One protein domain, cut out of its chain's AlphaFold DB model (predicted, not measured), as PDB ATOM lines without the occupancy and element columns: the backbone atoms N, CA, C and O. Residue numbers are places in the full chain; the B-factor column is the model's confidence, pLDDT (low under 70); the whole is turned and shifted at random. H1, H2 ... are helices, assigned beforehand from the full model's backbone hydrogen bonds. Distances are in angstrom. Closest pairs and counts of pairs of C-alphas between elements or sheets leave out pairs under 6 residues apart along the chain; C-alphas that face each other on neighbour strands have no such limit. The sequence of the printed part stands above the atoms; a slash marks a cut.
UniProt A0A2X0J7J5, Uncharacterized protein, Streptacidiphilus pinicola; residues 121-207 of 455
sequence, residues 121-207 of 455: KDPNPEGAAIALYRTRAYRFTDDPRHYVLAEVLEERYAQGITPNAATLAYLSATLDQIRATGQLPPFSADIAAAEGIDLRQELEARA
ATOM      1  N   LYS A 121     123.033  33.969  27.800       55.25
ATOM      2  CA  LYS A 121     124.279  33.388  27.265       55.25
ATOM      3  C   LYS A 121     124.934  34.277  26.217       55.25
ATOM      4  O   LYS A 121     126.159  34.325  26.164       55.25
ATOM      5  N   ASP A 122     124.122  34.954  25.417       61.22
ATOM      6  CA  ASP A 122     124.553  35.820  24.326       61.22
ATOM      7  C   ASP A 122     123.702  37.105  24.326       61.22
ATOM      8  O   ASP A 122     122.616  37.149  23.735       61.22
ATOM      9  N   PRO A 123     124.114  38.133  25.090       60.31
ATOM     10  CA  PRO A 123     123.338  39.355  25.232       60.31
ATOM     11  C   PRO A 123     123.302  40.123  23.910       60.31
ATOM     12  O   PRO A 123     124.338  40.370  23.293       60.31
ATOM     13  N   ASN A 124     122.111  40.579  23.510       70.75
ATOM     14  CA  ASN A 124     121.984  41.426  22.327       70.75
ATOM     15  C   ASN A 124     122.822  42.715  22.522       70.75
ATOM     16  O   ASN A 124     122.541  43.478  23.457       70.75
ATOM     17  N   PRO A 125     123.816  42.988  21.654       75.56
ATOM     18  CA  PRO A 125     124.713  44.130  21.812       75.56
ATOM     19  C   PRO A 125     123.988  45.481  21.733       75.56
ATOM     20  O   PRO A 125     124.374  46.425  22.423       75.56
ATOM     21  N   GLU A 126     122.914  45.582  20.950       78.44
ATOM     22  CA  GLU A 126     122.113  46.802  20.807       78.44
ATOM     23  C   GLU A 126     121.319  47.084  22.083       78.44
ATOM     24  O   GLU A 126     121.405  48.177  22.647       78.44
ATOM     25  N   GLY A 127     120.615  46.067  22.591       72.25
ATOM     26  CA  GLY A 127     119.887  46.154  23.856       72.25
ATOM     27  C   GLY A 127     120.818  46.490  25.024       72.25
ATOM     28  O   GLY A 127     120.496  47.341  25.857       72.25
ATOM     29  N   ALA A 128     122.017  45.899  25.044       72.50
ATOM     30  CA  ALA A 128     123.046  46.221  26.026       72.50
ATOM     31  C   ALA A 128     123.507  47.684  25.925       72.50
ATOM     32  O   ALA A 128     123.622  48.354  26.951       72.50
ATOM     33  N   ALA A 129     123.737  48.211  24.717       80.38
ATOM     34  CA  ALA A 129     124.154  49.598  24.516       80.38
ATOM     35  C   ALA A 129     123.081  50.605  24.960       80.38
ATOM     36  O   ALA A 129     123.399  51.536  25.702       80.38
ATOM     37  N   ILE A 130     121.817  50.401  24.571       77.44
ATOM     38  CA  ILE A 130     120.674  51.252  24.960       77.44
ATOM     39  C   ILE A 130     120.575  51.340  26.478       77.44
ATOM     40  O   ILE A 130     120.520  52.418  27.078       77.44
ATOM     41  N   ALA A 131     120.624  50.185  27.119       72.50
ATOM     42  CA  ALA A 131     120.404  50.110  28.535       72.50
ATOM     43  C   ALA A 131     121.607  50.575  29.370       72.50
ATOM     44  O   ALA A 131     121.451  51.276  30.376       72.50
ATOM     45  N   LEU A 132     122.833  50.265  28.938       76.44
ATOM     46  CA  LEU A 132     124.032  50.836  29.543       76.44
ATOM     47  C   LEU A 132     124.042  52.354  29.377       76.44
ATOM     48  O   LEU A 132     124.356  53.050  30.341       76.44
ATOM     49  N   TYR A 133     123.662  52.881  28.213       82.62
ATOM     50  CA  TYR A 133     123.591  54.322  27.999       82.62
ATOM     51  C   TYR A 133     122.643  54.983  28.994       82.62
ATOM     52  O   TYR A 133     123.048  55.936  29.655       82.62
ATOM     53  N   ARG A 134     121.441  54.424  29.193       77.12
ATOM     54  CA  ARG A 134     120.488  54.895  30.206       77.12
ATOM     55  C   ARG A 134     121.139  55.012  31.584       77.12
ATOM     56  O   ARG A 134     121.177  56.095  32.162       77.12
ATOM     57  N   THR A 135     121.699  53.914  32.094       72.00
ATOM     58  CA  THR A 135     122.303  53.894  33.441       72.00
ATOM     59  C   THR A 135     123.471  54.869  33.582       72.00
ATOM     60  O   THR A 135     123.654  55.481  34.632       72.00
ATOM     61  N   ARG A 136     124.266  55.050  32.524       78.56
ATOM     62  CA  ARG A 136     125.429  55.939  32.553       78.56
ATOM     63  C   ARG A 136     125.036  57.400  32.397       78.56
ATOM     64  O   ARG A 136     125.550  58.217  33.152       78.56
ATOM     65  N   ALA A 137     124.098  57.730  31.517       77.06
ATOM     66  CA  ALA A 137     123.559  59.080  31.410       77.06
ATOM     67  C   ALA A 137     123.084  59.570  32.787       77.06
ATOM     68  O   ALA A 137     123.547  60.611  33.247       77.06
ATOM     69  N   TYR A 138     122.293  58.766  33.511       72.44
ATOM     70  CA  TYR A 138     121.824  59.103  34.865       72.44
ATOM     71  C   TYR A 138     122.915  59.364  35.884       72.44
ATOM     72  O   TYR A 138     122.707  60.138  36.815       72.44
ATOM     73  N   ARG A 139     124.076  58.743  35.731       75.25
ATOM     74  CA  ARG A 139     125.185  58.938  36.658       75.25
ATOM     75  C   ARG A 139     126.034  60.162  36.324       75.25
ATOM     76  O   ARG A 139     126.615  60.751  37.228       75.25
ATOM     77  N   PHE A 140     126.165  60.491  35.040       78.69
ATOM     78  CA  PHE A 140     127.217  61.380  34.539       78.69
ATOM     79  C   PHE A 140     126.729  62.727  34.002       78.69
ATOM     80  O   PHE A 140     127.557  63.565  33.657       78.69
ATOM     81  N   THR A 141     125.419  62.959  33.933       78.44
ATOM     82  CA  THR A 141     124.850  64.269  33.598       78.44
ATOM     83  C   THR A 141     123.585  64.524  34.401       78.44
ATOM     84  O   THR A 141     122.992  63.567  34.893       78.44
ATOM     85  N   ASP A 142     123.183  65.792  34.486       75.06
ATOM     86  CA  ASP A 142     121.856  66.266  34.913       75.06
ATOM     87  C   ASP A 142     121.048  66.851  33.738       75.06
ATOM     88  O   ASP A 142     119.952  67.375  33.919       75.06
ATOM     89  N   ASP A 143     121.582  66.773  32.516       82.31
ATOM     90  CA  ASP A 143     120.914  67.268  31.316       82.31
ATOM     91  C   ASP A 143     119.699  66.391  30.961       82.31
ATOM     92  O   ASP A 143     119.875  65.228  30.568       82.31
ATOM     93  N   PRO A 144     118.469  66.944  31.020       78.38
ATOM     94  CA  PRO A 144     117.252  66.171  30.860       78.38
ATOM     95  C   PRO A 144     117.112  65.497  29.486       78.38
ATOM     96  O   PRO A 144     116.401  64.501  29.337       78.38
ATOM     97  N   ARG A 145     117.813  66.013  28.472       86.19
ATOM     98  CA  ARG A 145     117.726  65.549  27.081       86.19
ATOM     99  C   ARG A 145     118.341  64.166  26.881       86.19
ATOM    100  O   ARG A 145     117.782  63.353  26.149       86.19
ATOM    101  N   HIS A 146     119.450  63.873  27.563       86.12
ATOM    102  CA  HIS A 146     120.103  62.559  27.495       86.12
ATOM    103  C   HIS A 146     119.184  61.440  27.967       86.12
ATOM    104  O   HIS A 146     119.171  60.339  27.423       86.12
ATOM    105  N   TYR A 147     118.404  61.734  28.990       79.38
ATOM    106  CA  TYR A 147     117.513  60.769  29.584       79.38
ATOM    107  C   TYR A 147     116.271  60.537  28.725       79.38
ATOM    108  O   TYR A 147     115.831  59.397  28.613       79.38
ATOM    109  N   VAL A 148     115.748  61.587  28.070       81.75
ATOM    110  CA  VAL A 148     114.630  61.458  27.118       81.75
ATOM    111  C   VAL A 148     115.045  60.542  25.992       81.75
ATOM    112  O   VAL A 148     114.324  59.601  25.678       81.75
ATOM    113  N   LEU A 149     116.233  60.782  25.435       88.19
ATOM    114  CA  LEU A 149     116.798  59.917  24.416       88.19
ATOM    115  C   LEU A 149     116.894  58.472  24.925       88.19
ATOM    116  O   LEU A 149     116.384  57.569  24.275       88.19
ATOM    117  N   ALA A 150     117.476  58.250  26.106       81.25
ATOM    118  CA  ALA A 150     117.623  56.907  26.664       81.25
ATOM    119  C   ALA A 150     116.280  56.174  26.855       81.25
ATOM    120  O   ALA A 150     116.167  55.004  26.500       81.25
ATOM    121  N   GLU A 151     115.267  56.851  27.397       75.94
ATOM    122  CA  GLU A 151     113.936  56.278  27.622       75.94
ATOM    123  C   GLU A 151     113.180  55.989  26.347       75.94
ATOM    124  O   GLU A 151     112.640  54.902  26.213       75.94
ATOM    125  N   VAL A 152     113.119  56.947  25.423       80.69
ATOM    126  CA  VAL A 152     112.361  56.762  24.184       80.69
ATOM    127  C   VAL A 152     112.961  55.612  23.382       80.69
ATOM    128  O   VAL A 152     112.220  54.786  22.852       80.69
ATOM    129  N   LEU A 153     114.294  55.516  23.331       83.12
ATOM    130  CA  LEU A 153     114.984  54.407  22.674       83.12
ATOM    131  C   LEU A 153     114.677  53.065  23.343       83.12
ATOM    132  O   LEU A 153     114.395  52.096  22.649       83.12
ATOM    133  N   GLU A 154     114.693  53.003  24.672       75.19
ATOM    134  CA  GLU A 154     114.352  51.790  25.416       75.19
ATOM    135  C   GLU A 154     112.869  51.404  25.236       75.19
ATOM    136  O   GLU A 154     112.567  50.254  24.925       75.19
ATOM    137  N   GLU A 155     111.936  52.352  25.355       71.69
ATOM    138  CA  GLU A 155     110.492  52.142  25.165       71.69
ATOM    139  C   GLU A 155     110.183  51.617  23.752       71.69
ATOM    140  O   GLU A 155     109.405  50.675  23.594       71.69
ATOM    141  N   ARG A 156     110.822  52.188  22.725       77.94
ATOM    142  CA  ARG A 156     110.692  51.753  21.326       77.94
ATOM    143  C   ARG A 156     111.322  50.387  21.087       77.94
ATOM    144  O   ARG A 156     110.695  49.531  20.465       77.94
ATOM    145  N   TYR A 157     112.505  50.146  21.641       75.81
ATOM    146  CA  TYR A 157     113.173  48.851  21.541       75.81
ATOM    147  C   TYR A 157     112.344  47.734  22.190       75.81
ATOM    148  O   TYR A 157     112.234  46.641  21.638       75.81
ATOM    149  N   ALA A 158     111.660  48.024  23.303       65.31
ATOM    150  CA  ALA A 158     110.739  47.093  23.959       65.31
ATOM    151  C   ALA A 158     109.536  46.723  23.077       65.31
ATOM    152  O   ALA A 158     108.958  45.649  23.233       65.31
ATOM    153  N   GLN A 159     109.168  47.608  22.151       70.25
ATOM    154  CA  GLN A 159     108.105  47.417  21.165       70.25
ATOM    155  C   GLN A 159     108.618  46.802  19.851       70.25
ATOM    156  O   GLN A 159     107.850  46.669  18.902       70.25
ATOM    157  N   GLY A 160     109.898  46.423  19.784       71.12
ATOM    158  CA  GLY A 160     110.526  45.832  18.602       71.12
ATOM    159  C   GLY A 160     111.009  46.829  17.553       71.12
ATOM    160  O   GLY A 160     111.314  46.433  16.432       71.12
ATOM    161  N   ILE A 161     111.101  48.114  17.901       81.88
ATOM    162  CA  ILE A 161     111.637  49.155  17.024       81.88
ATOM    163  C   ILE A 161     113.122  49.349  17.347       81.88
ATOM    164  O   ILE A 161     113.475  49.888  18.397       81.88
ATOM    165  N   THR A 162     113.995  48.915  16.441       86.94
ATOM    166  CA  THR A 162     115.448  49.076  16.586       86.94
ATOM    167  C   THR A 162     115.878  50.519  16.281       86.94
ATOM    168  O   THR A 162     115.421  51.070  15.277       86.94
ATOM    169  N   PRO A 163     116.767  51.131  17.092       91.25
ATOM    170  CA  PRO A 163     117.344  52.435  16.775       91.25
ATOM    171  C   PRO A 163     118.153  52.419  15.476       91.25
ATOM    172  O   PRO A 163     118.716  51.399  15.074       91.25
ATOM    173  N   ASN A 164     118.300  53.581  14.856       94.44
ATOM    174  CA  ASN A 164     119.121  53.745  13.667       94.44
ATOM    175  C   ASN A 164     120.596  53.422  13.958       94.44
ATOM    176  O   ASN A 164     121.117  53.670  15.049       94.44
ATOM    177  N   ALA A 165     121.324  52.959  12.936       93.56
ATOM    178  CA  ALA A 165     122.744  52.616  13.061       93.56
ATOM    179  C   ALA A 165     123.606  53.785  13.582       93.56
ATOM    180  O   ALA A 165     124.504  53.583  14.398       93.56
ATOM    181  N   ALA A 166     123.303  55.019  13.158       93.94
ATOM    182  CA  ALA A 166     123.980  56.222  13.645       93.94
ATOM    183  C   ALA A 166     123.755  56.450  15.150       93.94
ATOM    184  O   ALA A 166     124.684  56.819  15.869       93.94
ATOM    185  N   THR A 167     122.547  56.170  15.641       95.31
ATOM    186  CA  THR A 167     122.203  56.244  17.062       95.31
ATOM    187  C   THR A 167     122.963  55.190  17.851       95.31
ATOM    188  O   THR A 167     123.634  55.532  18.818       95.31
ATOM    189  N   LEU A 168     122.960  53.926  17.416       92.88
ATOM    190  CA  LEU A 168     123.713  52.854  18.085       92.88
ATOM    191  C   LEU A 168     125.223  53.137  18.133       92.88
ATOM    192  O   LEU A 168     125.864  52.910  19.166       92.88
ATOM    193  N   ALA A 169     125.787  53.689  17.055       93.12
ATOM    194  CA  ALA A 169     127.177  54.130  17.023       93.12
ATOM    195  C   ALA A 169     127.438  55.259  18.036       93.12
ATOM    196  O   ALA A 169     128.421  55.205  18.776       93.12
ATOM    197  N   TYR A 170     126.532  56.237  18.133       94.31
ATOM    198  CA  TYR A 170     126.606  57.310  19.126       94.31
ATOM    199  C   TYR A 170     126.532  56.788  20.568       94.31
ATOM    200  O   TYR A 170     127.340  57.196  21.407       94.31
ATOM    201  N   LEU A 171     125.607  55.867  20.868       92.44
ATOM    202  CA  LEU A 171     125.494  55.263  22.199       92.44
ATOM    203  C   LEU A 171     126.783  54.525  22.572       92.44
ATOM    204  O   LEU A 171     127.306  54.708  23.672       92.44
ATOM    205  N   SER A 172     127.326  53.742  21.640       90.50
ATOM    206  CA  SER A 172     128.558  52.973  21.844       90.50
ATOM    207  C   SER A 172     129.761  53.889  22.084       90.50
ATOM    208  O   SER A 172     130.445  53.742  23.096       90.50
ATOM    209  N   ALA A 173     129.953  54.903  21.233       91.75
ATOM    210  CA  ALA A 173     131.020  55.892  21.384       91.75
ATOM    211  C   ALA A 173     130.911  56.666  22.708       91.75
ATOM    212  O   ALA A 173     131.909  56.884  23.395       91.75
ATOM    213  N   THR A 174     129.688  57.021  23.112       92.56
ATOM    214  CA  THR A 174     129.427  57.666  24.403       92.56
ATOM    215  C   THR A 174     129.841  56.765  25.569       92.56
ATOM    216  O   THR A 174     130.512  57.209  26.501       92.56
ATOM    217  N   LEU A 175     129.474  55.482  25.529       89.88
ATOM    218  CA  LEU A 175     129.840  54.520  26.568       89.88
ATOM    219  C   LEU A 175     131.351  54.290  26.644       89.88
ATOM    220  O   LEU A 175     131.886  54.159  27.749       89.88
ATOM    221  N   ASP A 176     132.035  54.247  25.504       90.31
ATOM    222  CA  ASP A 176     133.490  54.127  25.447       90.31
ATOM    223  C   ASP A 176     134.176  55.377  26.011       90.31
ATOM    224  O   ASP A 176     135.109  55.254  26.808       90.31
ATOM    225  N   GLN A 177     133.663  56.574  25.713       91.06
ATOM    226  CA  GLN A 177     134.162  57.820  26.292       91.06
ATOM    227  C   GLN A 177     133.998  57.847  27.816       91.06
ATOM    228  O   GLN A 177     134.961  58.128  28.527       91.06
ATOM    229  N   ILE A 178     132.830  57.470  28.342       88.25
ATOM    230  CA  ILE A 178     132.613  57.368  29.795       88.25
ATOM    231  C   ILE A 178     133.593  56.371  30.422       88.25
ATOM    232  O   ILE A 178     134.142  56.622  31.498       88.25
ATOM    233  N   ARG A 179     133.835  55.227  29.767       86.38
ATOM    234  CA  ARG A 179     134.818  54.245  30.244       86.38
ATOM    235  C   ARG A 179     136.229  54.829  30.258       86.38
ATOM    236  O   ARG A 179     136.950  54.569  31.218       86.38
ATOM    237  N   ALA A 180     136.600  55.611  29.250       88.19
ATOM    238  CA  ALA A 180     137.931  56.190  29.117       88.19
ATOM    239  C   ALA A 180     138.179  57.369  30.073       88.19
ATOM    240  O   ALA A 180     139.242  57.427  30.685       88.19
ATOM    241  N   THR A 181     137.220  58.287  30.213       87.56
ATOM    242  CA  THR A 181     137.434  59.588  30.877       87.56
ATOM    243  C   THR A 181     136.491  59.871  32.042       87.56
ATOM    244  O   THR A 181     136.622  60.900  32.703       87.56
ATOM    245  N   GLY A 182     135.512  58.999  32.303       83.94
ATOM    246  CA  GLY A 182     134.501  59.227  33.338       83.94
ATOM    247  C   GLY A 182     133.554  60.389  33.031       83.94
ATOM    248  O   GLY A 182     132.894  60.873  33.946       83.94
ATOM    249  N   GLN A 183     133.494  60.848  31.777       85.94
ATOM    250  CA  GLN A 183     132.670  61.977  31.352       85.94
ATOM    251  C   GLN A 183     131.670  61.562  30.278       85.94
ATOM    252  O   GLN A 183     132.003  60.806  29.363       85.94
ATOM    253  N   LEU A 184     130.453  62.097  30.380       86.12
ATOM    254  CA  LEU A 184     129.461  62.015  29.315       86.12
ATOM    255  C   LEU A 184     129.743  63.121  28.279       86.12
ATOM    256  O   LEU A 184     129.979  64.263  28.683       86.12
ATOM    257  N   PRO A 185     129.732  62.826  26.967       89.06
ATOM    258  CA  PRO A 185     129.795  63.860  25.943       89.06
ATOM    259  C   PRO A 185     128.572  64.786  26.012       89.06
ATOM    260  O   PRO A 185     127.510  64.358  26.472       89.06
ATOM    261  N   PRO A 186     128.686  66.028  25.506       90.88
ATOM    262  CA  PRO A 186     127.535  66.902  25.326       90.88
ATOM    263  C   PRO A 186     126.423  66.237  24.506       90.88
ATOM    264  O   PRO A 186     126.679  65.455  23.583       90.88
ATOM    265  N   PHE A 187     125.182  66.589  24.827       91.50
ATOM    266  CA  PHE A 187     124.010  66.084  24.125       91.50
ATOM    267  C   PHE A 187     124.023  66.480  22.642       91.50
ATOM    268  O   PHE A 187     124.215  67.653  22.314       91.50
ATOM    269  N   SER A 188     123.753  65.516  21.754       92.75
ATOM    270  CA  SER A 188     123.604  65.757  20.315       92.75
ATOM    271  C   SER A 188     122.131  65.730  19.909       92.75
ATOM    272  O   SER A 188     121.485  64.681  19.950       92.75
ATOM    273  N   ALA A 189     121.599  66.884  19.495       92.81
ATOM    274  CA  ALA A 189     120.221  67.000  19.016       92.81
ATOM    275  C   ALA A 189     119.983  66.229  17.709       92.81
ATOM    276  O   ALA A 189     118.881  65.725  17.495       92.81
ATOM    277  N   ASP A 190     121.021  66.066  16.887       94.06
ATOM    278  CA  ASP A 190     120.943  65.345  15.615       94.06
ATOM    279  C   ASP A 190     120.592  63.868  15.814       94.06
ATOM    280  O   ASP A 190     119.887  63.285  14.998       94.06
ATOM    281  N   ILE A 191     121.024  63.268  16.930       94.94
ATOM    282  CA  ILE A 191     120.705  61.872  17.259       94.94
ATOM    283  C   ILE A 191     119.224  61.717  17.604       94.94
ATOM    284  O   ILE A 191     118.573  60.793  17.126       94.94
ATOM    285  N   ALA A 192     118.658  62.647  18.375       93.62
ATOM    286  CA  ALA A 192     117.222  62.650  18.637       93.62
ATOM    287  C   ALA A 192     116.415  62.899  17.351       93.62
ATOM    288  O   ALA A 192     115.422  62.217  17.104       93.62
ATOM    289  N   ALA A 193     116.871  63.822  16.498       93.69
ATOM    290  CA  ALA A 193     116.234  64.107  15.216       93.69
ATOM    291  C   ALA A 193     116.279  62.906  14.256       93.69
ATOM    292  O   ALA A 193     115.279  62.622  13.601       93.69
ATOM    293  N   ALA A 194     117.394  62.168  14.209       94.25
ATOM    294  CA  ALA A 194     117.535  60.955  13.400       94.25
ATOM    295  C   ALA A 194     116.517  59.874  13.790       94.25
ATOM    296  O   ALA A 194     116.048  59.127  12.939       94.25
ATOM    297  N   GLU A 195     116.144  59.828  15.065       95.56
ATOM    298  CA  GLU A 195     115.120  58.937  15.601       95.56
ATOM    299  C   GLU A 195     113.702  59.528  15.490       95.56
ATOM    300  O   GLU A 195     112.733  58.906  15.914       95.56
ATOM    301  N   GLY A 196     113.530  60.743  14.963       94.75
ATOM    302  CA  GLY A 196     112.231  61.420  14.952       94.75
ATOM    303  C   GLY A 196     111.685  61.678  16.362       94.75
ATOM    304  O   GLY A 196     110.485  61.552  16.601       94.75
ATOM    305  N   ILE A 197     112.566  61.965  17.322       93.88
ATOM    306  CA  ILE A 197     112.219  62.290  18.708       93.88
ATOM    307  C   ILE A 197     112.095  63.813  18.828       93.88
ATOM    308  O   ILE A 197     113.097  64.530  18.783       93.88
ATOM    309  N   ASP A 198     110.874  64.317  19.030       93.19
ATOM    310  CA  ASP A 198     110.658  65.714  19.428       93.19
ATOM    311  C   ASP A 198     110.969  65.858  20.922       93.19
ATOM    312  O   ASP A 198     110.139  65.590  21.789       93.19
ATOM    313  N   LEU A 199     112.190  66.297  21.230       88.69
ATOM    314  CA  LEU A 199     112.654  66.444  22.610       88.69
ATOM    315  C   LEU A 199     111.748  67.339  23.454       88.69
ATOM    316  O   LEU A 199     111.562  67.059  24.634       88.69
ATOM    317  N   ARG A 200     111.186  68.409  22.882       87.94
ATOM    318  CA  ARG A 200     110.331  69.327  23.638       87.94
ATOM    319  C   ARG A 200     109.023  68.639  23.993       87.94
ATOM    320  O   ARG A 200     108.634  68.656  25.157       87.94
ATOM    321  N   GLN A 201     108.386  67.997  23.015       87.81
ATOM    322  CA  GLN A 201     107.163  67.236  23.245       87.81
ATOM    323  C   GLN A 201     107.390  66.110  24.259       87.81
ATOM    324  O   GLN A 201     106.574  65.917  25.155       87.81
ATOM    325  N   GLU A 202     108.499  65.384  24.151       84.31
ATOM    326  CA  GLU A 202     108.797  64.254  25.030       84.31
ATOM    327  C   GLU A 202     109.142  64.699  26.458       84.31
ATOM    328  O   GLU A 202     108.795  63.993  27.410       84.31
ATOM    329  N   LEU A 203     109.769  65.870  26.625       81.06
ATOM    330  CA  LEU A 203     109.965  66.516  27.927       81.06
ATOM    331  C   LEU A 203     108.635  66.983  28.527       81.06
ATOM    332  O   LEU A 203     108.378  66.716  29.697       81.06
ATOM    333  N   GLU A 204     107.774  67.638  27.743       78.31
ATOM    334  CA  GLU A 204     106.440  68.083  28.176       78.31
ATOM    335  C   GLU A 204     105.555  66.891  28.572       78.31
ATOM    336  O   GLU A 204     104.927  66.904  29.629       78.31
ATOM    337  N   ALA A 205     105.553  65.819  27.776       71.75
ATOM    338  CA  ALA A 205     104.803  64.595  28.054       71.75
ATOM    339  C   ALA A 205     105.317  63.852  29.298       71.75
ATOM    340  O   ALA A 205     104.546  63.168  29.977       71.75
ATOM    341  N   ARG A 206     106.614  63.983  29.604       67.25
ATOM    342  CA  ARG A 206     107.252  63.404  30.799       67.25
ATOM    343  C   ARG A 206     107.266  64.357  31.991       67.25
ATOM    344  O   ARG A 206     107.646  63.924  33.077       67.25
ATOM    345  N   ALA A 207     106.811  65.601  31.842       59.81
ATOM    346  CA  ALA A 207     106.649  66.512  32.964       59.81
ATOM    347  C   ALA A 207     105.662  65.908  33.990       59.81
ATOM    348  O   ALA A 207     104.669  65.274  33.615       59.81
TER     349      ALA A 207
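This is residues 121 to 207 of the 455 residues of an uncharacterized protein of Streptacidiphilus pinicola (UniProt A0A2X0J7J5). Two helices, H1 and H2, form an up-and-down hairpin, and H3 packs on H1 at a steep tilt, apart from H2, so placed that the centres of H1, H2 and H3 make a triangle. From H3 the chain folds back to the short helix H4, which packs on residues 166 to 170 of H3, and the last helix, H5, lies crosswise on residues 144 to 149 of H2, away from H1 and H3. The printed part has 87 residues with five named helices, H1 to H5 in that order along the chain, and no named strand; the class is all helix. It is compact, with a radius of gyration of the C-alphas of 12.3 A, and the C-alphas span 35 by 29 by 20 A.

H1, residues 125 to 140, and H2, residues 144 to 158, touch and form a helical hairpin, at a shallow tilt of 25 degrees, opposite ways; their closest C-alphas, those of Arg 134 and Ala 150, are 5.0 A apart. H3, residues 165 to 181, touches H1 at a steep tilt of 48 degrees, the same way, with the closest C-alphas, those of Ala 129 and Ser 172, 6.2 A apart. H2 and H3 are apart. H4, residues 189 to 194, touches H3 at residues 166 to 170 alone; the closest C-alphas, those of Thr 167 and Ile 191, are 5.8 A apart. H3 and H4 also form a helical hairpin, at a shallow tilt of 34 degrees, only just short of steep, opposite ways. H4 and H2 are close but not clearly touching, with the C-alphas of Leu 149 and Ala 192, their closest, 6.4 A apart. H5, residues 199 to 206, touches H2 at residues 144 to 149 alone, about perpendicular at 75 degrees; the closest C-alphas, those of Val 148 and Glu 202, are 6.8 A apart. H5 is apart from H1 and from H3. In H1, H2, H3, H4 and H5 every O i to N i+4 pair is within hydrogen-bond range.

H1 begins at C-alpha 125, (124.713, 44.130, 21.812), and is 21.6 A long from first to last C-alpha. H2 is 21.3 A long. H3, the longest helix with 17 residues, is 24.1 A long and begins at C-alpha 165, (122.744, 52.616, 13.061). H4 and H5 have 6 and 8 residues, and H5 ends at C-alpha 206, (107.252, 63.404, 30.799).

The two C-alphas farthest apart, those of Lys 121 and Glu 204, are 39.0 A from each other. The printed part has no cut. The links H1 to H2 and H4 to H5 are tight, and the links H2 to H3 and H3 to H4 are short. The mean pLDDT of the printed part is 82.8; residues 121 to 123, residue 158 and residues 206 to 207 are under 70.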